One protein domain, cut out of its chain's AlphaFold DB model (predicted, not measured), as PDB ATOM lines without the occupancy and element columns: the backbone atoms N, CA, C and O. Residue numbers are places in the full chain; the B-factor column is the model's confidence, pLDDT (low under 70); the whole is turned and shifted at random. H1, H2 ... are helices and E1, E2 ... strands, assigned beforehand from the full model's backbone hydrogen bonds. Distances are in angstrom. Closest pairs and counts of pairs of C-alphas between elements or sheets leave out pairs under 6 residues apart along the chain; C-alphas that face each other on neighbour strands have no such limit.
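Overview. This is residues 339 to 493 of the 515 residues of the protein "Hypothetical protein" of Brandtodinium nutricula (UniProt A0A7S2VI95). Two strongly twisted four-stranded sheets stand face to face as a sandwich, their strands crossed at 35 degrees, and their edges come close on both sides, E3 to E6 and E1 to E8. H1, H2 and H3 gather at one end, H4 packs on the face of E3 E4 E5 E8 opposite to H2, and the tip of the long hairpin E6 and E7, residues 450 to 455, sticks out. The printed part has 155 residues with four named helices and eight named strands, along the chain H1 H2 E1 E2 H3 E3 E4 E5 E6 E7 E8 H4. The sheets, E1 E2 E7 E6 and E3 E4 E5 E8, are antiparallel, and the class is mixed. The whole is compact, with a radius of gyration of the C-alphas of 16.1 A and a flat outline of 46 by 43 by 23 A.

Along the chain. H1, residues 339 to 348, begins with C-alpha 339 at (-20.071, 60.306, 17.566). H2, residues 356 to 366, spans 15.1 A. E1, residues 367 to 375, spans 23.0 A, and E2, residues 380 to 387, spans 22.1 A. H3 is residues 391 to 398, E3 406 to 410, E4 414 to 420 and E5 424 to 432. E6, residues 436 to 448, spans 25.4 A and bends by 94 degrees at residue 439. E7, residues 458 to 467, spans 28.1 A. E8 is residues 480 to 482, and H4, residues 485 to 492, ends with C-alpha 492 at (-25.057, 35.514, 40.439).

Arrangement. H1 touches H3, closest at the C-alphas of Val 347 and Leu 394, 5.3 A, at a shallow tilt of 31 degrees, opposite ways. H1 and H2 make two layers with the sheet E3 E4 E5 E8, helices on one face of a sheet. H2 lies over E5, at a height over the sheet of 7.5 A. H4 is on the opposite face, at a height of 9.6 A. In the hairpin E1 and E2, N 371 and O 384 are within hydrogen-bond range at 2.8 A; between E2 and E7, N 383 and O 463 at 2.8 A. E3 E4 E5 form a meander, each strand the antiparallel neighbour of the one before, with N 409 and O 416 at 2.9 A. Between the sheets, the closest C-alphas of E3 and E6, Val 410 and Pro 438, are 5.4 A apart. In H1, H2, H3 and H4 every O i to N i+4 pair is within hydrogen-bond range.

Size, cuts and confidence. The C-alphas farthest apart, those of Gly 351 and Ser 470, are 47.2 A apart. The printed part has no cut. The link E7 to E8, residues 468 to 479, is long. Residues 450 to 455 are under 70 in pLDDT; the mean of the printed part is 89.0.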
ATOM      1  N   THR A 339     -21.476  60.069  17.906       86.38
ATOM      2  CA  THR A 339     -20.071  60.306  17.566       86.38
ATOM      3  C   THR A 339     -19.135  59.517  18.479       86.38
ATOM      4  O   THR A 339     -18.218  58.864  17.981       86.38
ATOM      5  N   ASP A 340     -19.377  59.513  19.790       87.00
ATOM      6  CA  ASP A 340     -18.538  58.766  20.733       87.00
ATOM      7  C   ASP A 340     -18.695  57.253  20.549       87.00
ATOM      8  O   ASP A 340     -17.697  56.531  20.530       87.00
ATOM      9  N   ARG A 341     -19.925  56.772  20.318       87.75
ATOM     10  CA  ARG A 341     -20.214  55.359  20.022       87.75
ATOM     11  C   ARG A 341     -19.432  54.875  18.806       87.75
ATOM     12  O   ARG A 341     -18.731  53.869  18.879       87.75
ATOM     13  N   VAL A 342     -19.499  55.615  17.697       89.00
ATOM     14  CA  VAL A 342     -18.776  55.273  16.463       89.00
ATOM     15  C   VAL A 342     -17.266  55.307  16.687       89.00
ATOM     16  O   VAL A 342     -16.564  54.396  16.258       89.00
ATOM     17  N   THR A 343     -16.770  56.323  17.393       91.19
ATOM     18  CA  THR A 343     -15.340  56.479  17.694       91.19
ATOM     19  C   THR A 343     -14.814  55.290  18.495       91.19
ATOM     20  O   THR A 343     -13.807  54.685  18.132       91.19
ATOM     21  N   ARG A 344     -15.525  54.886  19.550       93.88
ATOM     22  CA  ARG A 344     -15.133  53.740  20.377       93.88
ATOM     23  C   ARG A 344     -15.290  52.412  19.647       93.88
ATOM     24  O   ARG A 344     -14.430  51.543  19.765       93.88
ATOM     25  N   ALA A 345     -16.341  52.262  18.842       91.69
ATOM     26  CA  ALA A 345     -16.521  51.091  17.993       91.69
ATOM     27  C   ALA A 345     -15.394  50.949  16.956       91.69
ATOM     28  O   ALA A 345     -14.979  49.830  16.663       91.69
ATOM     29  N   LEU A 346     -14.855  52.061  16.444       91.44
ATOM     30  CA  LEU A 346     -13.685  52.074  15.562       91.44
ATOM     31  C   LEU A 346     -12.384  51.700  16.285       91.44
ATOM     32  O   LEU A 346     -11.513  51.094  15.665       91.44
ATOM     33  N   VAL A 347     -12.255  52.016  17.577       93.06
ATOM     34  CA  VAL A 347     -11.125  51.549  18.399       93.06
ATOM     35  C   VAL A 347     -11.219  50.042  18.647       93.06
ATOM     36  O   VAL A 347     -10.228  49.336  18.483       93.06
ATOM     37  N   LEU A 348     -12.409  49.529  18.975       93.38
ATOM     38  CA  LEU A 348     -12.619  48.102  19.240       93.38
ATOM     39  C   LEU A 348     -12.551  47.236  17.966       93.38
ATOM     40  O   LEU A 348     -11.976  46.148  17.967       93.38
ATOM     41  N   SER A 349     -13.169  47.698  16.877       91.12
ATOM     42  CA  SER A 349     -13.335  46.953  15.625       91.12
ATOM     43  C   SER A 349     -13.276  47.894  14.409       91.12
ATOM     44  O   SER A 349     -14.297  48.169  13.774       91.12
ATOM     45  N   PRO A 350     -12.086  48.381  14.016       86.19
ATOM     46  CA  PRO A 350     -11.948  49.364  12.936       86.19
ATOM     47  C   PRO A 350     -12.449  48.858  11.576       86.19
ATOM     48  O   PRO A 350     -12.938  49.641  10.767       86.19
ATOM     49  N   GLY A 351     -12.343  47.551  11.313       81.69
ATOM     50  CA  GLY A 351     -12.791  46.945  10.054       81.69
ATOM     51  C   GLY A 351     -14.300  46.703   9.971       81.69
ATOM     52  O   GLY A 351     -14.822  46.502   8.878       81.69
ATOM     53  N   ALA A 352     -15.001  46.701  11.108       83.31
ATOM     54  CA  ALA A 352     -16.437  46.445  11.166       83.31
ATOM     55  C   ALA A 352     -17.071  47.022  12.449       83.31
ATOM     56  O   ALA A 352     -17.590  46.265  13.277       83.31
ATOM     57  N   PRO A 353     -17.068  48.355  12.627       83.62
ATOM     58  CA  PRO A 353     -17.524  49.002  13.864       83.62
ATOM     59  C   PRO A 353     -19.036  48.849  14.100       83.62
ATOM     60  O   PRO A 353     -19.521  48.933  15.225       83.62
ATOM     61  N   LEU A 354     -19.803  48.575  13.042       82.19
ATOM     62  CA  LEU A 354     -21.258  48.418  13.112       82.19
ATOM     63  C   LEU A 354     -21.711  46.962  13.303       82.19
ATOM     64  O   LEU A 354     -22.905  46.715  13.427       82.19
ATOM     65  N   LYS A 355     -20.792  45.986  13.314       80.12
ATOM     66  CA  LYS A 355     -21.137  44.565  13.481       80.12
ATOM     67  C   LYS A 355     -20.940  44.135  14.936       80.12
ATOM     68  O   LYS A 355     -19.803  44.019  15.389       80.12
ATOM     69  N   THR A 356     -22.038  43.891  15.652       82.81
ATOM     70  CA  THR A 356     -22.046  43.510  17.079       82.81
ATOM     71  C   THR A 356     -21.233  42.243  17.349       82.81
ATOM     72  O   THR A 356     -20.271  42.329  18.104       82.81
ATOM     73  N   HIS A 357     -21.484  41.138  16.637       79.00
ATOM     74  CA  HIS A 357     -20.717  39.889  16.795       79.00
ATOM     75  C   HIS A 357     -19.202  40.064  16.644       79.00
ATOM     76  O   HIS A 357     -18.429  39.503  17.420       79.00
ATOM     77  N   ILE A 358     -18.751  40.898  15.696       83.31
ATOM     78  CA  ILE A 358     -17.316  41.168  15.513       83.31
ATOM     79  C   ILE A 358     -16.765  41.956  16.700       83.31
ATOM     80  O   ILE A 358     -15.665  41.668  17.163       83.31
ATOM     81  N   LYS A 359     -17.512  42.933  17.223       89.75
ATOM     82  CA  LYS A 359     -17.114  43.659  18.438       89.75
ATOM     83  C   LYS A 359     -17.065  42.742  19.655       89.75
ATOM     84  O   LYS A 359     -16.094  42.822  20.397       89.75
ATOM     85  N   THR A 360     -18.030  41.838  19.823       86.69
ATOM     86  CA  THR A 360     -18.023  40.820  20.886       86.69
ATOM     87  C   THR A 360     -16.767  39.948  20.809       86.69
ATOM     88  O   THR A 360     -16.072  39.761  21.808       86.69
ATOM     89  N   GLU A 361     -16.429  39.449  19.619       86.12
ATOM     90  CA  GLU A 361     -15.221  38.649  19.397       86.12
ATOM     91  C   GLU A 361     -13.941  39.458  19.662       86.12
ATOM     92  O   GLU A 361     -13.018  38.983  20.327       86.12
ATOM     93  N   ARG A 362     -13.887  40.702  19.172       90.31
ATOM     94  CA  ARG A 362     -12.747  41.603  19.372       90.31
ATOM     95  C   ARG A 362     -12.557  41.967  20.834       90.31
ATOM     96  O   ARG A 362     -11.419  41.948  21.280       90.31
ATOM     97  N   ALA A 363     -13.635  42.222  21.574       92.38
ATOM     98  CA  ALA A 363     -13.580  42.503  23.003       92.38
ATOM     99  C   ALA A 363     -12.941  41.338  23.758       92.38
ATOM    100  O   ALA A 363     -12.003  41.557  24.511       92.38
ATOM    101  N   ARG A 364     -13.341  40.093  23.475       89.75
ATOM    102  CA  ARG A 364     -12.712  38.901  24.074       89.75
ATOM    103  C   ARG A 364     -11.231  38.760  23.719       89.75
ATOM    104  O   ARG A 364     -10.442  38.316  24.541       89.75
ATOM    105  N   LYS A 365     -10.848  39.156  22.502       91.25
ATOM    106  CA  LYS A 365      -9.457  39.131  22.015       91.25
ATOM    107  C   LYS A 365      -8.623  40.347  22.441       91.25
ATOM    108  O   LYS A 365      -7.432  40.374  22.140       91.25
ATOM    109  N   LEU A 366      -9.215  41.348  23.105       93.56
ATOM    110  CA  LEU A 366      -8.458  42.485  23.632       93.56
ATOM    111  C   LEU A 366      -7.527  42.049  24.758       93.56
ATOM    112  O   LEU A 366      -6.396  42.520  24.795       93.56
ATOM    113  N   CYS A 367      -7.987  41.160  25.640       92.56
ATOM    114  CA  CYS A 367      -7.166  40.567  26.687       92.56
ATOM    115  C   CYS A 367      -6.379  39.386  26.108       92.56
ATOM    116  O   CYS A 367      -6.954  38.349  25.784       92.56
ATOM    117  N   THR A 368      -5.064  39.536  25.970       90.94
ATOM    118  CA  THR A 368      -4.187  38.521  25.363       90.94
ATOM    119  C   THR A 368      -3.668  37.515  26.386       90.94
ATOM    120  O   THR A 368      -3.490  36.342  26.059       90.94
ATOM    121  N   SER A 369      -3.454  37.947  27.628       90.06
ATOM    122  CA  SER A 369      -3.066  37.086  28.746       90.06
ATOM    123  C   SER A 369      -3.414  37.732  30.088       90.06
ATOM    124  O   SER A 369      -3.587  38.948  30.184       90.06
ATOM    125  N   VAL A 370      -3.529  36.907  31.130       92.31
ATOM    126  CA  VAL A 370      -3.823  37.349  32.498       92.31
ATOM    127  C   VAL A 370      -2.729  36.840  33.427       92.31
ATOM    128  O   VAL A 370      -2.436  35.646  33.452       92.31
ATOM    129  N   GLN A 371      -2.141  37.741  34.206       92.94
ATOM    130  CA  GLN A 371      -1.207  37.424  35.277       92.94
ATOM    131  C   GLN A 371      -1.843  37.755  36.619       92.94
ATOM    132  O   GLN A 371      -2.502  38.782  36.776       92.94
ATOM    133  N   CYS A 372      -1.634  36.887  37.602       93.56
ATOM    134  CA  CYS A 372      -2.222  37.046  38.921       93.56
ATOM    135  C   CYS A 372      -1.148  37.011  40.001       93.56
ATOM    136  O   CYS A 372      -0.243  36.180  39.978       93.56
ATOM    137  N   GLY A 373      -1.291  37.888  40.985       90.94
ATOM    138  CA  GLY A 373      -0.459  37.945  42.172       90.94
ATOM    139  C   GLY A 373      -1.298  38.213  43.411       90.94
ATOM    140  O   GLY A 373      -2.400  38.753  43.346       90.94
ATOM    141  N   GLN A 374      -0.766  37.848  44.570       93.19
ATOM    142  CA  GLN A 374      -1.364  38.186  45.855       93.19
ATOM    143  C   GLN A 374      -0.288  38.704  46.800       93.19
ATOM    144  O   GLN A 374       0.800  38.139  46.885       93.19
ATOM    145  N   ASP A 375      -0.615  39.776  47.508       89.62
ATOM    146  CA  ASP A 375       0.233  40.404  48.506       89.62
ATOM    147  C   ASP A 375      -0.396  40.191  49.887       89.62
ATOM    148  O   ASP A 375      -1.476  40.697  50.205       89.62
ATOM    149  N   THR A 376       0.283  39.394  50.707       87.19
ATOM    150  CA  THR A 376      -0.145  39.059  52.067       87.19
ATOM    151  C   THR A 376       0.170  40.157  53.080       87.19
ATOM    152  O   THR A 376      -0.384  40.133  54.175       87.19
ATOM    153  N   VAL A 377       1.016  41.133  52.747       88.44
ATOM    154  CA  VAL A 377       1.313  42.277  53.620       88.44
ATOM    155  C   VAL A 377       0.225  43.327  53.463       88.44
ATOM    156  O   VAL A 377      -0.381  43.741  54.449       88.44
ATOM    157  N   THR A 378      -0.078  43.714  52.221       88.06
ATOM    158  CA  THR A 378      -1.139  44.697  51.942       88.06
ATOM    159  C   THR A 378      -2.541  44.086  51.933       88.06
ATOM    160  O   THR A 378      -3.521  44.826  51.884       88.06
ATOM    161  N   GLN A 379      -2.651  42.753  52.031       92.31
ATOM    162  CA  GLN A 379      -3.912  42.002  51.954       92.31
ATOM    163  C   GLN A 379      -4.671  42.309  50.656       92.31
ATOM    164  O   GLN A 379      -5.887  42.514  50.652       92.31
ATOM    165  N   ARG A 380      -3.934  42.356  49.543       93.25
ATOM    166  CA  ARG A 380      -4.473  42.651  48.212       93.25
ATOM    167  C   ARG A 380      -4.188  41.535  47.229       93.25
ATOM    168  O   ARG A 380      -3.269  40.732  47.383       93.25
ATOM    169  N   VAL A 381      -5.006  41.505  46.198       94.50
ATOM    170  CA  VAL A 381      -4.866  40.652  45.031       94.50
ATOM    171  C   VAL A 381      -4.670  41.555  43.829       94.50
ATOM    172  O   VAL A 381      -5.391  42.534  43.678       94.50
ATOM    173  N   ASN A 382      -3.692  41.242  42.990       94.81
ATOM    174  CA  ASN A 382      -3.393  42.002  41.786       94.81
ATOM    175  C   ASN A 382      -3.620  41.110  40.570       94.81
ATOM    176  O   ASN A 382      -3.068  40.014  40.493       94.81
ATOM    177  N   ILE A 383      -4.426  41.590  39.634       95.69
ATOM    178  CA  ILE A 383      -4.717  40.930  38.367       95.69
ATOM    179  C   ILE A 383      -4.269  41.885  37.268       95.69
ATOM    180  O   ILE A 383      -4.796  42.990  37.151       95.69
ATOM    181  N   THR A 384      -3.283  41.468  36.483       95.38
ATOM    182  CA  THR A 384      -2.772  42.219  35.338       95.38
ATOM    183  C   THR A 384      -3.278  41.560  34.063       95.38
ATOM    184  O   THR A 384      -2.961  40.406  33.783       95.38
ATOM    185  N   MET A 385      -4.082  42.285  33.292       95.06
ATOM    186  CA  MET A 385      -4.610  41.834  32.006       95.06
ATOM    187  C   MET A 385      -3.847  42.531  30.889       95.06
ATOM    188  O   MET A 385      -3.960  43.745  30.715       95.06
ATOM    189  N   HIS A 386      -3.060  41.774  30.137       93.81
ATOM    190  CA  HIS A 386      -2.304  42.310  29.015       93.81
ATOM    191  C   HIS A 386      -3.237  42.572  27.838       93.81
ATOM    192  O   HIS A 386      -4.065  41.729  27.485       93.81
ATOM    193  N   LEU A 387      -3.111  43.754  27.242       94.44
ATOM    194  CA  LEU A 387      -3.984  44.213  26.174       94.44
ATOM    195  C   LEU A 387      -3.310  44.050  24.810       94.44
ATOM    196  O   LEU A 387      -2.085  44.022  24.686       94.44
ATOM    197  N   HIS A 388      -4.128  43.954  23.769       91.38
ATOM    198  CA  HIS A 388      -3.669  43.856  22.391       91.38
ATOM    199  C   HIS A 388      -2.767  45.048  22.005       91.38
ATOM    200  O   HIS A 388      -3.139  46.205  22.197       91.38
ATOM    201  N   GLU A 389      -1.617  44.768  21.384       87.50
ATOM    202  CA  GLU A 389      -0.542  45.742  21.104       87.50
ATOM    203  C   GLU A 389      -1.004  47.004  20.353       87.50
ATOM    204  O   GLU A 389      -0.607  48.117  20.687       87.50
ATOM    205  N   ASN A 390      -1.913  46.854  19.388       88.38
ATOM    206  CA  ASN A 390      -2.388  47.972  18.563       88.38
ATOM    207  C   ASN A 390      -3.433  48.875  19.245       88.38
ATOM    208  O   ASN A 390      -3.882  49.845  18.634       88.38
ATOM    209  N   LEU A 391      -3.873  48.568  20.472       92.06
ATOM    210  CA  LEU A 391      -4.955  49.315  21.120       92.06
ATOM    211  C   LEU A 391      -4.580  50.784  21.368       92.06
ATOM    212  O   LEU A 391      -5.401  51.669  21.129       92.06
ATOM    213  N   GLU A 392      -3.344  51.048  21.805       92.19
ATOM    214  CA  GLU A 392      -2.861  52.410  22.068       92.19
ATOM    215  C   GLU A 392      -2.845  53.255  20.785       92.19
ATOM    216  O   GLU A 392      -3.350  54.379  20.764       92.19
ATOM    217  N   GLU A 393      -2.331  52.688  19.691       91.12
ATOM    218  CA  GLU A 393      -2.284  53.346  18.382       91.12
ATOM    219  C   GLU A 393      -3.695  53.659  17.865       91.12
ATOM    220  O   GLU A 393      -3.958  54.762  17.382       91.12
ATOM    221  N   LEU A 394      -4.624  52.706  17.997       92.50
ATOM    222  CA  LEU A 394      -6.016  52.891  17.588       92.50
ATOM    223  C   LEU A 394      -6.705  53.980  18.415       92.50
ATOM    224  O   LEU A 394      -7.373  54.844  17.845       92.50
ATOM    225  N   ALA A 395      -6.515  53.984  19.733       93.25
ATOM    226  CA  ALA A 395      -7.074  55.012  20.599       93.25
ATOM    227  C   ALA A 395      -6.524  56.403  20.264       93.25
ATOM    228  O   ALA A 395      -7.300  57.351  20.146       93.25
ATOM    229  N   TYR A 396      -5.216  56.520  20.009       92.75
ATOM    230  CA  TYR A 396      -4.603  57.770  19.557       92.75
ATOM    231  C   TYR A 396      -5.183  58.232  18.214       92.75
ATOM    232  O   TYR A 396      -5.599  59.386  18.073       92.75
ATOM    233  N   ARG A 397      -5.283  57.321  17.239       92.38
ATOM    234  CA  ARG A 397      -5.816  57.603  15.899       92.38
ATOM    235  C   ARG A 397      -7.240  58.151  15.940       92.38
ATOM    236  O   ARG A 397      -7.562  59.066  15.182       92.38
ATOM    237  N   TYR A 398      -8.079  57.597  16.808       92.06
ATOM    238  CA  TYR A 398      -9.479  57.996  16.953       92.06
ATOM    239  C   TYR A 398      -9.715  58.992  18.098       92.06
ATOM    240  O   TYR A 398     -10.857  59.363  18.346       92.06
ATOM    241  N   LYS A 399      -8.649  59.492  18.743       91.56
ATOM    242  CA  LYS A 399      -8.696  60.472  19.843       91.56
ATOM    243  C   LYS A 399      -9.585  60.030  21.013       91.56
ATOM    244  O   LYS A 399     -10.319  60.840  21.577       91.56
ATOM    245  N   LEU A 400      -9.523  58.749  21.363       93.19
ATOM    246  CA  LEU A 400     -10.274  58.179  22.473       93.19
ATOM    247  C   LEU A 400      -9.441  58.179  23.758       93.19
ATOM    248  O   LEU A 400      -8.305  57.708  23.763       93.19
ATOM    249  N   ASP A 401     -10.038  58.628  24.863       91.94
ATOM    250  CA  ASP A 401      -9.481  58.413  26.198       91.94
ATOM    251  C   ASP A 401      -9.715  56.964  26.657       91.94
ATOM    252  O   ASP A 401     -10.845  56.563  26.966       91.94
ATOM    253  N   LEU A 402      -8.628  56.193  26.726       92.44
ATOM    254  CA  LEU A 402      -8.640  54.788  27.130       92.44
ATOM    255  C   LEU A 402      -9.120  54.565  28.567       92.44
ATOM    256  O   LEU A 402      -9.673  53.502  28.840       92.44
ATOM    257  N   MET A 403      -8.994  55.543  29.470       90.31
ATOM    258  CA  MET A 403      -9.513  55.394  30.838       90.31
ATOM    259  C   MET A 403     -11.037  55.258  30.863       90.31
ATOM    260  O   MET A 403     -11.600  54.629  31.753       90.31
ATOM    261  N   THR A 404     -11.717  55.806  29.860       91.38
ATOM    262  CA  THR A 404     -13.173  55.686  29.721       91.38
ATOM    263  C   THR A 404     -13.590  54.518  28.829       91.38
ATOM    264  O   THR A 404     -14.783  54.305  28.626       91.38
ATOM    265  N   PHE A 405     -12.637  53.798  28.230       94.12
ATOM    266  CA  PHE A 405     -12.906  52.691  27.311       94.12
ATOM    267  C   PHE A 405     -13.177  51.375  28.038       94.12
ATOM    268  O   PHE A 405     -13.792  50.489  27.456       94.12
ATOM    269  N   PHE A 406     -12.768  51.245  29.297       95.44
ATOM    270  CA  PHE A 406     -12.975  50.032  30.079       95.44
ATOM    271  C   PHE A 406     -14.078  50.216  31.119       95.44
ATOM    272  O   PHE A 406     -14.201  51.276  31.733       95.44
ATOM    273  N   SER A 407     -14.860  49.163  31.337       92.81
ATOM    274  CA  SER A 407     -15.743  49.025  32.492       92.81
ATOM    275  C   SER A 407     -15.211  47.934  33.413       92.81
ATOM    276  O   SER A 407     -14.681  46.918  32.959       92.81
ATOM    277  N   LEU A 408     -15.359  48.145  34.719       93.44
ATOM    278  CA  LEU A 408     -14.968  47.188  35.744       93.44
ATOM    279  C   LEU A 408     -16.146  46.960  36.684       93.44
ATOM    280  O   LEU A 408     -16.637  47.905  37.303       93.44
ATOM    281  N   LYS A 409     -16.583  45.710  36.802       91.19
ATOM    282  CA  LYS A 409     -17.620  45.285  37.742       91.19
ATOM    283  C   LYS A 409     -17.021  44.252  38.678       91.19
ATOM    284  O   LYS A 409     -16.547  43.205  38.241       91.19
ATOM    285  N   VAL A 410     -17.026  44.569  39.966       91.06
ATOM    286  CA  VAL A 410     -16.449  43.719  41.008       91.06
ATOM    287  C   VAL A 410     -17.560  43.288  41.946       91.06
ATOM    288  O   VAL A 410     -18.156  44.115  42.634       91.06
ATOM    289  N   GLY A 411     -17.845  41.991  41.951       88.19
ATOM    290  CA  GLY A 411     -18.656  41.354  42.977       88.19
ATOM    291  C   GLY A 411     -17.789  40.909  44.150       88.19
ATOM    292  O   GLY A 411     -16.568  41.053  44.141       88.19
ATOM    293  N   GLN A 412     -18.406  40.312  45.170       88.25
ATOM    294  CA  GLN A 412     -17.643  39.773  46.298       88.25
ATOM    295  C   GLN A 412     -16.669  38.671  45.867       88.25
ATOM    296  O   GLN A 412     -15.596  38.579  46.439       88.25
ATOM    297  N   GLN A 413     -17.006  37.850  44.869       90.38
ATOM    298  CA  GLN A 413     -16.153  36.749  44.388       90.38
ATOM    299  C   GLN A 413     -16.030  36.705  42.860       90.38
ATOM    300  O   GLN A 413     -15.594  35.705  42.297       90.38
ATOM    301  N   THR A 414     -16.416  37.776  42.174       91.88
ATOM    302  CA  THR A 414     -16.445  37.825  40.711       91.88
ATOM    303  C   THR A 414     -15.833  39.120  40.206       91.88
ATOM    304  O   THR A 414     -15.904  40.166  40.854       91.88
ATOM    305  N   LEU A 415     -15.221  39.040  39.030       93.94
ATOM    306  CA  LEU A 415     -14.637  40.165  38.318       93.94
ATOM    307  C   LEU A 415     -15.090  40.105  36.859       93.94
ATOM    308  O   LEU A 415     -14.754  39.153  36.161       93.94
ATOM    309  N   GLU A 416     -15.823  41.117  36.400       93.12
ATOM    310  CA  GLU A 416     -16.142  41.338  34.986       93.12
ATOM    311  C   GLU A 416     -15.420  42.598  34.505       93.12
ATOM    312  O   GLU A 416     -15.524  43.670  35.109       93.12
ATOM    313  N   VAL A 417     -14.706  42.466  33.390       94.81
ATOM    314  CA  VAL A 417     -14.085  43.582  32.680       94.81
ATOM    315  C   VAL A 417     -14.708  43.681  31.298       94.81
ATOM    316  O   VAL A 417     -14.786  42.694  30.560       94.81
ATOM    317  N   GLY A 418     -15.158  44.878  30.940       93.75
ATOM    318  CA  GLY A 418     -15.773  45.171  29.654       93.75
ATOM    319  C   GLY A 418     -15.019  46.238  28.871       93.75
ATOM    320  O   GLY A 418     -14.278  47.046  29.428       93.75
ATOM    321  N   ALA A 419     -15.239  46.243  27.560       94.12
ATOM    322  CA  ALA A 419     -14.885  47.326  26.660       94.12
ATOM    323  C   ALA A 419     -16.155  48.109  26.292       94.12
ATOM    324  O   ALA A 419     -17.129  47.551  25.781       94.12
ATOM    325  N   ILE A 420     -16.138  49.411  26.550       91.94
ATOM    326  CA  ILE A 420     -17.216  50.352  26.261       91.94
ATOM    327  C   ILE A 420     -17.010  50.889  24.847       91.94
ATOM    328  O   ILE A 420     -16.246  51.839  24.627       91.94
ATOM    329  N   ALA A 421     -17.708  50.276  23.894       89.50
ATOM    330  CA  ALA A 421     -17.795  50.744  22.520       89.50
ATOM    331  C   ALA A 421     -19.068  51.581  22.318       89.50
ATOM    332  O   ALA A 421     -19.219  52.652  22.901       89.50
ATOM    333  N   ASP A 422     -19.983  51.091  21.495       85.38
ATOM    334  CA  ASP A 422     -21.344  51.595  21.327       85.38
ATOM    335  C   ASP A 422     -22.374  50.886  22.222       85.38
ATOM    336  O   ASP A 422     -23.540  51.278  22.214       85.38
ATOM    337  N   ALA A 423     -21.906  49.862  22.937       85.81
ATOM    338  CA  ALA A 423     -22.502  49.154  24.058       85.81
ATOM    339  C   ALA A 423     -21.344  48.593  24.916       85.81
ATOM    340  O   ALA A 423     -20.164  48.717  24.557       85.81
ATOM    341  N   GLU A 424     -21.659  47.968  26.047       88.81
ATOM    342  CA  GLU A 424     -20.664  47.326  26.910       88.81
ATOM    343  C   GLU A 424     -20.424  45.868  26.488       88.81
ATOM    344  O   GLU A 424     -21.251  44.987  26.741       88.81
ATOM    345  N   PHE A 425     -19.268  45.601  25.878       90.44
ATOM    346  CA  PHE A 425     -18.866  44.267  25.439       90.44
ATOM    347  C   PHE A 425     -17.956  43.614  26.473       90.44
ATOM    348  O   PHE A 425     -16.879  44.122  26.770       90.44
ATOM    349  N   THR A 426     -18.356  42.459  26.998       90.38
ATOM    350  CA  THR A 426     -17.534  41.693  27.944       90.38
ATOM    351  C   THR A 426     -16.196  41.291  27.312       90.38
ATOM    352  O   THR A 426     -16.175  40.558  26.320       90.38
ATOM    353  N   MET A 427     -15.091  41.735  27.912       92.88
ATOM    354  CA  MET A 427     -13.735  41.315  27.561       92.88
ATOM    355  C   MET A 427     -13.396  40.008  28.277       92.88
ATOM    356  O   MET A 427     -13.041  39.023  27.634       92.88
ATOM    357  N   CYS A 428     -13.577  39.974  29.595       90.75
ATOM    358  CA  CYS A 428     -13.380  38.780  30.407       90.75
ATOM    359  C   CYS A 428     -14.278  38.809  31.648       90.75
ATOM    360  O   CYS A 428     -14.635  39.872  32.157       90.75
ATOM    361  N   VAL A 429     -14.645  37.623  32.123       92.00
ATOM    362  CA  VAL A 429     -15.292  37.425  33.423       92.00
ATOM    363  C   VAL A 429     -14.587  36.273  34.107       92.00
ATOM    364  O   VAL A 429     -14.213  35.307  33.440       92.00
ATOM    365  N   GLY A 430     -14.406  36.359  35.417       92.38
ATOM    366  CA  GLY A 430     -13.837  35.257  36.172       92.38
ATOM    367  C   GLY A 430     -14.175  35.276  37.650       92.38
ATOM    368  O   GLY A 430     -14.577  36.296  38.220       92.38
ATOM    369  N   LYS A 431     -14.028  34.096  38.243       93.38
ATOM    370  CA  LYS A 431     -14.191  33.831  39.664       93.38
ATOM    371  C   LYS A 431     -12.899  34.159  40.391       93.38
ATOM    372  O   LYS A 431     -11.816  33.816  39.923       93.38
ATOM    373  N   LEU A 432     -13.019  34.799  41.543       93.00
ATOM    374  CA  LEU A 432     -11.903  35.079  42.435       93.00
ATOM    375  C   LEU A 432     -11.711  33.916  43.415       93.00
ATOM    376  O   LEU A 432     -12.684  33.331  43.891       93.00
ATOM    377  N   GLY A 433     -10.459  33.614  43.761       90.25
ATOM    378  CA  GLY A 433     -10.118  32.537  44.701       90.25
ATOM    379  C   GLY A 433     -10.642  32.735  46.133       90.25
ATOM    380  O   GLY A 433     -10.637  31.796  46.927       90.25
ATOM    381  N   GLY A 434     -11.103  33.938  46.476       90.62
ATOM    382  CA  GLY A 434     -11.730  34.259  47.754       90.62
ATOM    383  C   GLY A 434     -12.486  35.591  47.704       90.62
ATOM    384  O   GLY A 434     -12.382  36.325  46.717       90.62
ATOM    385  N   PRO A 435     -13.263  35.917  48.752       92.19
ATOM    386  CA  PRO A 435     -14.032  37.146  48.787       92.19
ATOM    387  C   PRO A 435     -13.156  38.403  48.883       92.19
ATOM    388  O   PRO A 435     -12.148  38.447  49.598       92.19
ATOM    389  N   VAL A 436     -13.581  39.452  48.184       93.81
ATOM    390  CA  VAL A 436     -12.966  40.783  48.157       93.81
ATOM    391  C   VAL A 436     -13.926  41.842  48.687       93.81
ATOM    392  O   VAL A 436     -15.125  41.605  48.815       93.81
ATOM    393  N   ASP A 437     -13.385  43.015  49.005       92.81
ATOM    394  CA  ASP A 437     -14.142  44.237  49.274       92.81
ATOM    395  C   ASP A 437     -14.203  45.077  47.981       92.81
ATOM    396  O   ASP A 437     -13.213  45.744  47.643       92.81
ATOM    397  N   PRO A 438     -15.333  45.060  47.240       91.56
ATOM    398  CA  PRO A 438     -15.441  45.746  45.956       91.56
ATOM    399  C   PRO A 438     -15.172  47.248  46.054       91.56
ATOM    400  O   PRO A 438     -14.556  47.818  45.152       91.56
ATOM    401  N   ALA A 439     -15.562  47.881  47.167       91.19
ATOM    402  CA  ALA A 439     -15.448  49.323  47.367       91.19
ATOM    403  C   ALA A 439     -13.991  49.802  47.484       91.19
ATOM    404  O   ALA A 439     -13.706  50.980  47.276       91.19
ATOM    405  N   LYS A 440     -13.057  48.897  47.799       91.81
ATOM    406  CA  LYS A 440     -11.616  49.185  47.907       91.81
ATOM    407  C   LYS A 440     -10.818  48.715  46.688       91.81
ATOM    408  O   LYS A 440      -9.588  48.573  46.766       91.81
ATOM    409  N   THR A 441     -11.501  48.462  45.576       92.19
ATOM    410  CA  THR A 441     -10.871  48.133  44.298       92.19
ATOM    411  C   THR A 441     -10.277  49.375  43.654       92.19
ATOM    412  O   THR A 441     -10.903  50.430  43.608       92.19
ATOM    413  N   THR A 442      -9.076  49.232  43.107       94.38
ATOM    414  CA  THR A 442      -8.450  50.239  42.250       94.38
ATOM    415  C   THR A 442      -7.992  49.588  40.957       94.38
ATOM    416  O   THR A 442      -7.720  48.387  40.920       94.38
ATOM    417  N   TRP A 443      -7.901  50.366  39.887       95.69
ATOM    418  CA  TRP A 443      -7.329  49.900  38.634       95.69
ATOM    419  C   TRP A 443      -6.584  51.029  37.929       95.69
ATOM    420  O   TRP A 443      -6.883  52.205  38.137       95.69
ATOM    421  N   GLU A 444      -5.607  50.661  37.112       95.38
ATOM    422  CA  GLU A 444      -4.800  51.587  36.322       95.38
ATOM    423  C   GLU A 444      -4.413  50.962  34.976       95.38
ATOM    424  O   GLU A 444      -4.371  49.737  34.828       95.38
ATOM    425  N   LEU A 445      -4.127  51.817  33.992       94.94
ATOM    426  CA  LEU A 445      -3.475  51.417  32.750       94.94
ATOM    427  C   LEU A 445      -1.976  51.655  32.879       94.94
ATOM    428  O   LEU A 445      -1.536  52.770  33.157       94.94
ATOM    429  N   VAL A 446      -1.200  50.606  32.644       94.25
ATOM    430  CA  VAL A 446       0.262  50.638  32.707       94.25
ATOM    431  C   VAL A 446       0.854  50.141  31.398       94.25
ATOM    432  O   VAL A 446       0.208  49.411  30.646       94.25
ATOM    433  N   LYS A 447       2.093  50.542  31.119       91.44
ATOM    434  CA  LYS A 447       2.900  49.929  30.065       91.44
ATOM    435  C   LYS A 447       3.723  48.813  30.678       91.44
ATOM    436  O   LYS A 447       4.461  49.046  31.632       91.44
ATOM    437  N   GLU A 448       3.587  47.616  30.132       84.94
ATOM    438  CA  GLU A 448       4.380  46.459  30.526       84.94
ATOM    439  C   GLU A 448       5.121  45.879  29.326       84.94
ATOM    440  O   GLU A 448       4.833  46.188  28.171       84.94
ATOM    441  N   ARG A 449       6.108  45.035  29.617       78.94
ATOM    442  CA  ARG A 449       6.815  44.223  28.629       78.94
ATOM    443  C   ARG A 449       6.484  42.770  28.919       78.94
ATOM    444  O   ARG A 449       6.518  42.370  30.081       78.94
ATOM    445  N   ASN A 450       6.195  41.977  27.891       64.31
ATOM    446  CA  ASN A 450       5.958  40.538  28.074       64.31
ATOM    447  C   ASN A 450       7.202  39.832  28.635       64.31
ATOM    448  O   ASN A 450       7.086  38.881  29.405       64.31
ATOM    449  N   ASN A 451       8.391  40.315  28.266       63.47
ATOM    450  CA  ASN A 451       9.674  39.822  28.743       63.47
ATOM    451  C   ASN A 451      10.627  41.013  28.958       63.47
ATOM    452  O   ASN A 451      10.547  41.984  28.205       63.47
ATOM    453  N   PRO A 452      11.587  40.969  29.903       62.69
ATOM    454  CA  PRO A 452      12.567  42.047  30.074       62.69
ATOM    455  C   PRO A 452      13.396  42.326  28.808       62.69
ATOM    456  O   PRO A 452      13.927  43.423  28.654       62.69
ATOM    457  N   ASN A 453      13.477  41.335  27.914       64.00
ATOM    458  CA  ASN A 453      14.203  41.391  26.647       64.00
ATOM    459  C   ASN A 453      13.345  41.847  25.453       64.00
ATOM    460  O   ASN A 453      13.892  41.984  24.362       64.00
ATOM    461  N   ASP A 454      12.034  42.053  25.621       69.69
ATOM    462  CA  ASP A 454      11.199  42.594  24.547       69.69
ATOM    463  C   ASP A 454      11.416  44.103  24.404       69.69
ATOM    464  O   ASP A 454      11.405  44.854  25.382       69.69
ATOM    465  N   GLU A 455      11.589  44.558  23.162       66.19
ATOM    466  CA  GLU A 455      11.781  45.978  22.842       66.19
ATOM    467  C   GLU A 455      10.467  46.772  22.836       66.19
ATOM    468  O   GLU A 455      10.484  47.992  22.997       66.19
ATOM    469  N   LYS A 456       9.325  46.099  22.645       77.81
ATOM    470  CA  LYS A 456       8.010  46.741  22.585       77.81
ATOM    471  C   LYS A 456       7.255  46.585  23.896       77.81
ATOM    472  O   LYS A 456       6.982  45.477  24.348       77.81
ATOM    473  N   GLU A 457       6.885  47.727  24.456       85.88
ATOM    474  CA  GLU A 457       5.912  47.823  25.536       85.88
ATOM    475  C   GLU A 457       4.494  47.748  24.969       85.88
ATOM    476  O   GLU A 457       4.208  48.291  23.899       85.88
ATOM    477  N   HIS A 458       3.599  47.107  25.709       87.81
ATOM    478  CA  HIS A 458       2.170  47.075  25.426       87.81
ATOM    479  C   HIS A 458       1.380  47.540  26.646       87.81
ATOM    480  O   HIS A 458       1.883  47.577  27.770       87.81
ATOM    481  N   LEU A 459       0.127  47.929  26.420       94.25
ATOM    482  CA  LEU A 459      -0.757  48.325  27.509       94.25
ATOM    483  C   LEU A 459      -1.203  47.101  28.312       94.25
ATOM    484  O   LEU A 459      -1.497  46.045  27.753       94.25
ATOM    485  N   ALA A 460      -1.318  47.269  29.622       94.50
ATOM    486  CA  ALA A 460      -1.933  46.305  30.515       94.50
ATOM    487  C   ALA A 460      -2.879  47.013  31.490       94.50
ATOM    488  O   ALA A 460      -2.608  48.122  31.958       94.50
ATOM    489  N   LEU A 461      -4.000  46.361  31.784       95.94
ATOM    490  CA  LEU A 461      -4.947  46.781  32.805       95.94
ATOM    491  C   LEU A 461      -4.566  46.105  34.120       95.94
ATOM    492  O   LEU A 461      -4.688  44.887  34.252       95.94
ATOM    493  N   LYS A 462      -4.098  46.885  35.091       95.88
ATOM    494  CA  LYS A 462      -3.705  46.376  36.403       95.88
ATOM    495  C   LYS A 462      -4.799  46.672  37.411       95.88
ATOM    496  O   LYS A 462      -5.051  47.824  37.750       95.88
ATOM    497  N   ILE A 463      -5.449  45.620  37.885       96.88
ATOM    498  CA  ILE A 463      -6.564  45.674  38.824       96.88
ATOM    499  C   ILE A 463      -6.054  45.210  40.180       96.88
ATOM    500  O   ILE A 463      -5.502  44.119  40.307       96.88
ATOM    501  N   SER A 464      -6.251  46.029  41.205       96.25
ATOM    502  CA  SER A 464      -5.886  45.713  42.576       96.25
ATOM    503  C   SER A 464      -7.144  45.619  43.432       96.25
ATOM    504  O   SER A 464      -7.861  46.604  43.609       96.25
ATOM    505  N   LEU A 465      -7.395  44.442  43.991       95.62
ATOM    506  CA  LEU A 465      -8.569  44.099  44.790       95.62
ATOM    507  C   LEU A 465      -8.165  43.951  46.259       95.62
ATOM    508  O   LEU A 465      -7.186  43.272  46.571       95.62
ATOM    509  N   ALA A 466      -8.912  44.562  47.177       94.69
ATOM    510  CA  ALA A 466      -8.702  44.348  48.607       94.69
ATOM    511  C   ALA A 466      -9.365  43.039  49.044       94.69
ATOM    512  O   ALA A 466     -10.542  42.829  48.761       94.69
ATOM    513  N   LYS A 467      -8.645  42.173  49.763       93.88
ATOM    514  CA  LYS A 467      -9.241  40.960  50.342       93.88
ATOM    515  C   LYS A 467     -10.262  41.348  51.413       93.88
ATOM    516  O   LYS A 467     -10.012  42.262  52.201       93.88
ATOM    517  N   ALA A 468     -11.394  40.648  51.451       92.00
ATOM    518  CA  ALA A 468     -12.362  40.810  52.528       92.00
ATOM    519  C   ALA A 468     -11.750  40.371  53.867       92.00
ATOM    520  O   ALA A 468     -10.844  39.533  53.904       92.00
ATOM    521  N   ASP A 469     -12.269  40.891  54.983       88.69
ATOM    522  CA  ASP A 469     -11.772  40.537  56.320       88.69
ATOM    523  C   ASP A 469     -11.846  39.028  56.598       88.69
ATOM    524  O   ASP A 469     -10.955  38.480  57.246       88.69
ATOM    525  N   SER A 470     -12.854  38.353  56.038       87.38
ATOM    526  CA  SER A 470     -13.065  36.905  56.130       87.38
ATOM    527  C   SER A 470     -12.086  36.061  55.305       87.38
ATOM    528  O   SER A 470     -12.025  34.853  55.509       87.38
ATOM    529  N   ALA A 471     -11.319  36.661  54.389       86.38
ATOM    530  CA  ALA A 471     -10.417  35.953  53.477       86.38
ATOM    531  C   ALA A 471      -9.017  36.572  53.406       86.38
ATOM    532  O   ALA A 471      -8.338  36.514  52.372       86.38
ATOM    533  N   LYS A 472      -8.577  37.168  54.518       86.06
ATOM    534  CA  LYS A 472      -7.190  37.599  54.713       86.06
ATOM    535  C   LYS A 472      -6.239  36.400  54.740       86.06
ATOM    536  O   LYS A 472      -6.616  35.284  55.073       86.06
ATOM    537  N   GLY A 473      -4.972  36.656  54.431       85.69
ATOM    538  CA  GLY A 473      -3.936  35.631  54.316       85.69
ATOM    539  C   GLY A 473      -3.700  35.214  52.869       85.69
ATOM    540  O   GLY A 473      -4.056  35.938  51.939       85.69
ATOM    541  N   LYS A 474      -3.029  34.082  52.660       85.88
ATOM    542  CA  LYS A 474      -2.782  33.539  51.321       85.88
ATOM    543  C   LYS A 474      -4.007  32.740  50.878       85.88
ATOM    544  O   LYS A 474      -4.540  31.970  51.663       85.88
ATOM    545  N   TRP A 475      -4.456  32.942  49.645       89.75
ATOM    546  CA  TRP A 475      -5.467  32.080  49.038       89.75
ATOM    547  C   TRP A 475      -4.787  30.817  48.515       89.75
ATOM    548  O   TRP A 475      -3.745  30.921  47.858       89.75
ATOM    549  N   ASP A 476      -5.365  29.662  48.833       80.50
ATOM    550  CA  ASP A 476      -4.790  28.348  48.523       80.50
ATOM    551  C   ASP A 476      -5.010  27.920  47.060       80.50
ATOM    552  O   ASP A 476      -4.275  27.077  46.552       80.50
ATOM    553  N   GLY A 477      -5.989  28.522  46.375       82.81
ATOM    554  CA  GLY A 477      -6.313  28.262  44.970       82.81
ATOM    555  C   GLY A 477      -5.805  29.325  43.995       82.81
ATOM    556  O   GLY A 477      -5.086  30.263  44.358       82.81
ATOM    557  N   GLU A 478      -6.218  29.184  42.734       88.75
ATOM    558  CA  GLU A 478      -6.017  30.222  41.727       88.75
ATOM    559  C   GLU A 478      -6.687  31.524  42.164       88.75
ATOM    560  O   GLU A 478      -7.808  31.558  42.669       88.75
ATOM    561  N   VAL A 479      -5.968  32.624  41.971       91.25
ATOM    562  CA  VAL A 479      -6.454  33.959  42.315       91.25
ATOM    563  C   VAL A 479      -7.652  34.359  41.453       91.25
ATOM    564  O   VAL A 479      -8.568  35.013  41.952       91.25
ATOM    565  N   TYR A 480      -7.621  33.983  40.177       93.56
ATOM    566  CA  TYR A 480      -8.624  34.313  39.181       93.56
ATOM    567  C   TYR A 480      -8.746  33.154  38.197       93.56
ATOM    568  O   TYR A 480      -7.748  32.755  37.597       93.56
ATOM    569  N   THR A 481      -9.968  32.673  38.002       92.94
ATOM    570  CA  THR A 481     -10.291  31.614  37.045       92.94
ATOM    571  C   THR A 481     -11.345  32.150  36.069       92.94
ATOM    572  O   THR A 481     -12.400  32.599  36.524       92.94
ATOM    573  N   PRO A 482     -11.088  32.166  34.747       90.75
ATOM    574  CA  PRO A 482     -12.066  32.615  33.755       90.75
ATOM    575  C   PRO A 482     -13.370  31.813  33.824       90.75
ATOM    576  O   PRO A 482     -13.326  30.610  34.058       90.75
ATOM    577  N   MET A 483     -14.503  32.475  33.582       89.12
ATOM    578  CA  MET A 483     -15.833  31.863  33.601       89.12
ATOM    579  C   MET A 483     -16.519  31.931  32.233       89.12
ATOM    580  O   MET A 483     -16.440  32.937  31.519       89.12
ATOM    581  N   ALA A 484     -17.244  30.871  31.893       85.56
ATOM    582  CA  ALA A 484     -18.225  30.834  30.819       85.56
ATOM    583  C   ALA A 484     -19.526  31.558  31.236       85.56
ATOM    584  O   ALA A 484     -19.809  31.669  32.426       85.56
ATOM    585  N   PRO A 485     -20.359  32.037  30.289       83.19
ATOM    586  CA  PRO A 485     -21.573  32.797  30.616       83.19
ATOM    587  C   PRO A 485     -22.530  32.102  31.597       83.19
ATOM    588  O   PRO A 485     -23.031  32.750  32.509       83.19
ATOM    589  N   TRP A 486     -22.735  30.792  31.458       82.00
ATOM    590  CA  TRP A 486     -23.597  30.021  32.361       82.00
ATOM    591  C   TRP A 486     -23.030  29.924  33.788       82.00
ATOM    592  O   TRP A 486     -23.793  30.008  34.747       82.00
ATOM    593  N   GLU A 487     -21.702  29.852  33.945       86.19
ATOM    594  CA  GLU A 487     -21.029  29.891  35.255       86.19
ATOM    595  C   GLU A 487     -21.185  31.269  35.912       86.19
ATOM    596  O   GLU A 487     -21.364  31.371  37.127       86.19
ATOM    597  N   VAL A 488     -21.166  32.344  35.108       83.25
ATOM    598  CA  VAL A 488     -21.467  33.703  35.589       83.25
ATOM    599  C   VAL A 488     -22.875  33.729  36.172       83.25
ATOM    600  O   VAL A 488     -23.055  34.134  37.318       83.25
ATOM    601  N   THR A 489     -23.863  33.258  35.418       82.12
ATOM    602  CA  THR A 489     -25.259  33.220  35.857       82.12
ATOM    603  C   THR A 489     -25.445  32.380  37.122       82.12
ATOM    604  O   THR A 489     -26.090  32.834  38.063       82.12
ATOM    605  N   GLU A 490     -24.839  31.194  37.204       82.62
ATOM    606  CA  GLU A 490     -24.823  30.381  38.428       82.62
ATOM    607  C   GLU A 490     -24.255  31.136  39.631       82.62
ATOM    608  O   GLU A 490     -24.843  31.106  40.709       82.62
ATOM    609  N   SER A 491     -23.150  31.862  39.443       79.56
ATOM    610  CA  SER A 491     -22.513  32.627  40.519       79.56
ATOM    611  C   SER A 491     -23.332  33.829  41.002       79.56
ATOM    612  O   SER A 491     -23.140  34.287  42.128       79.56
ATOM    613  N   LEU A 492     -24.218  34.353  40.151       76.62
ATOM    614  CA  LEU A 492     -25.057  35.514  40.439       76.62
ATOM    615  C   LEU A 492     -26.390  35.135  41.094       76.62
ATOM    616  O   LEU A 492     -27.036  36.007  41.675       76.62
ATOM    617  N   ARG A 493     -26.803  33.862  41.024       72.06
ATOM    618  CA  ARG A 493     -28.031  33.398  41.674       72.06
ATOM    619  C   ARG A 493     -27.886  33.423  43.202       72.06
ATOM    620  O   ARG A 493     -26.862  32.953  43.712       72.06
TER     621      ARG A 493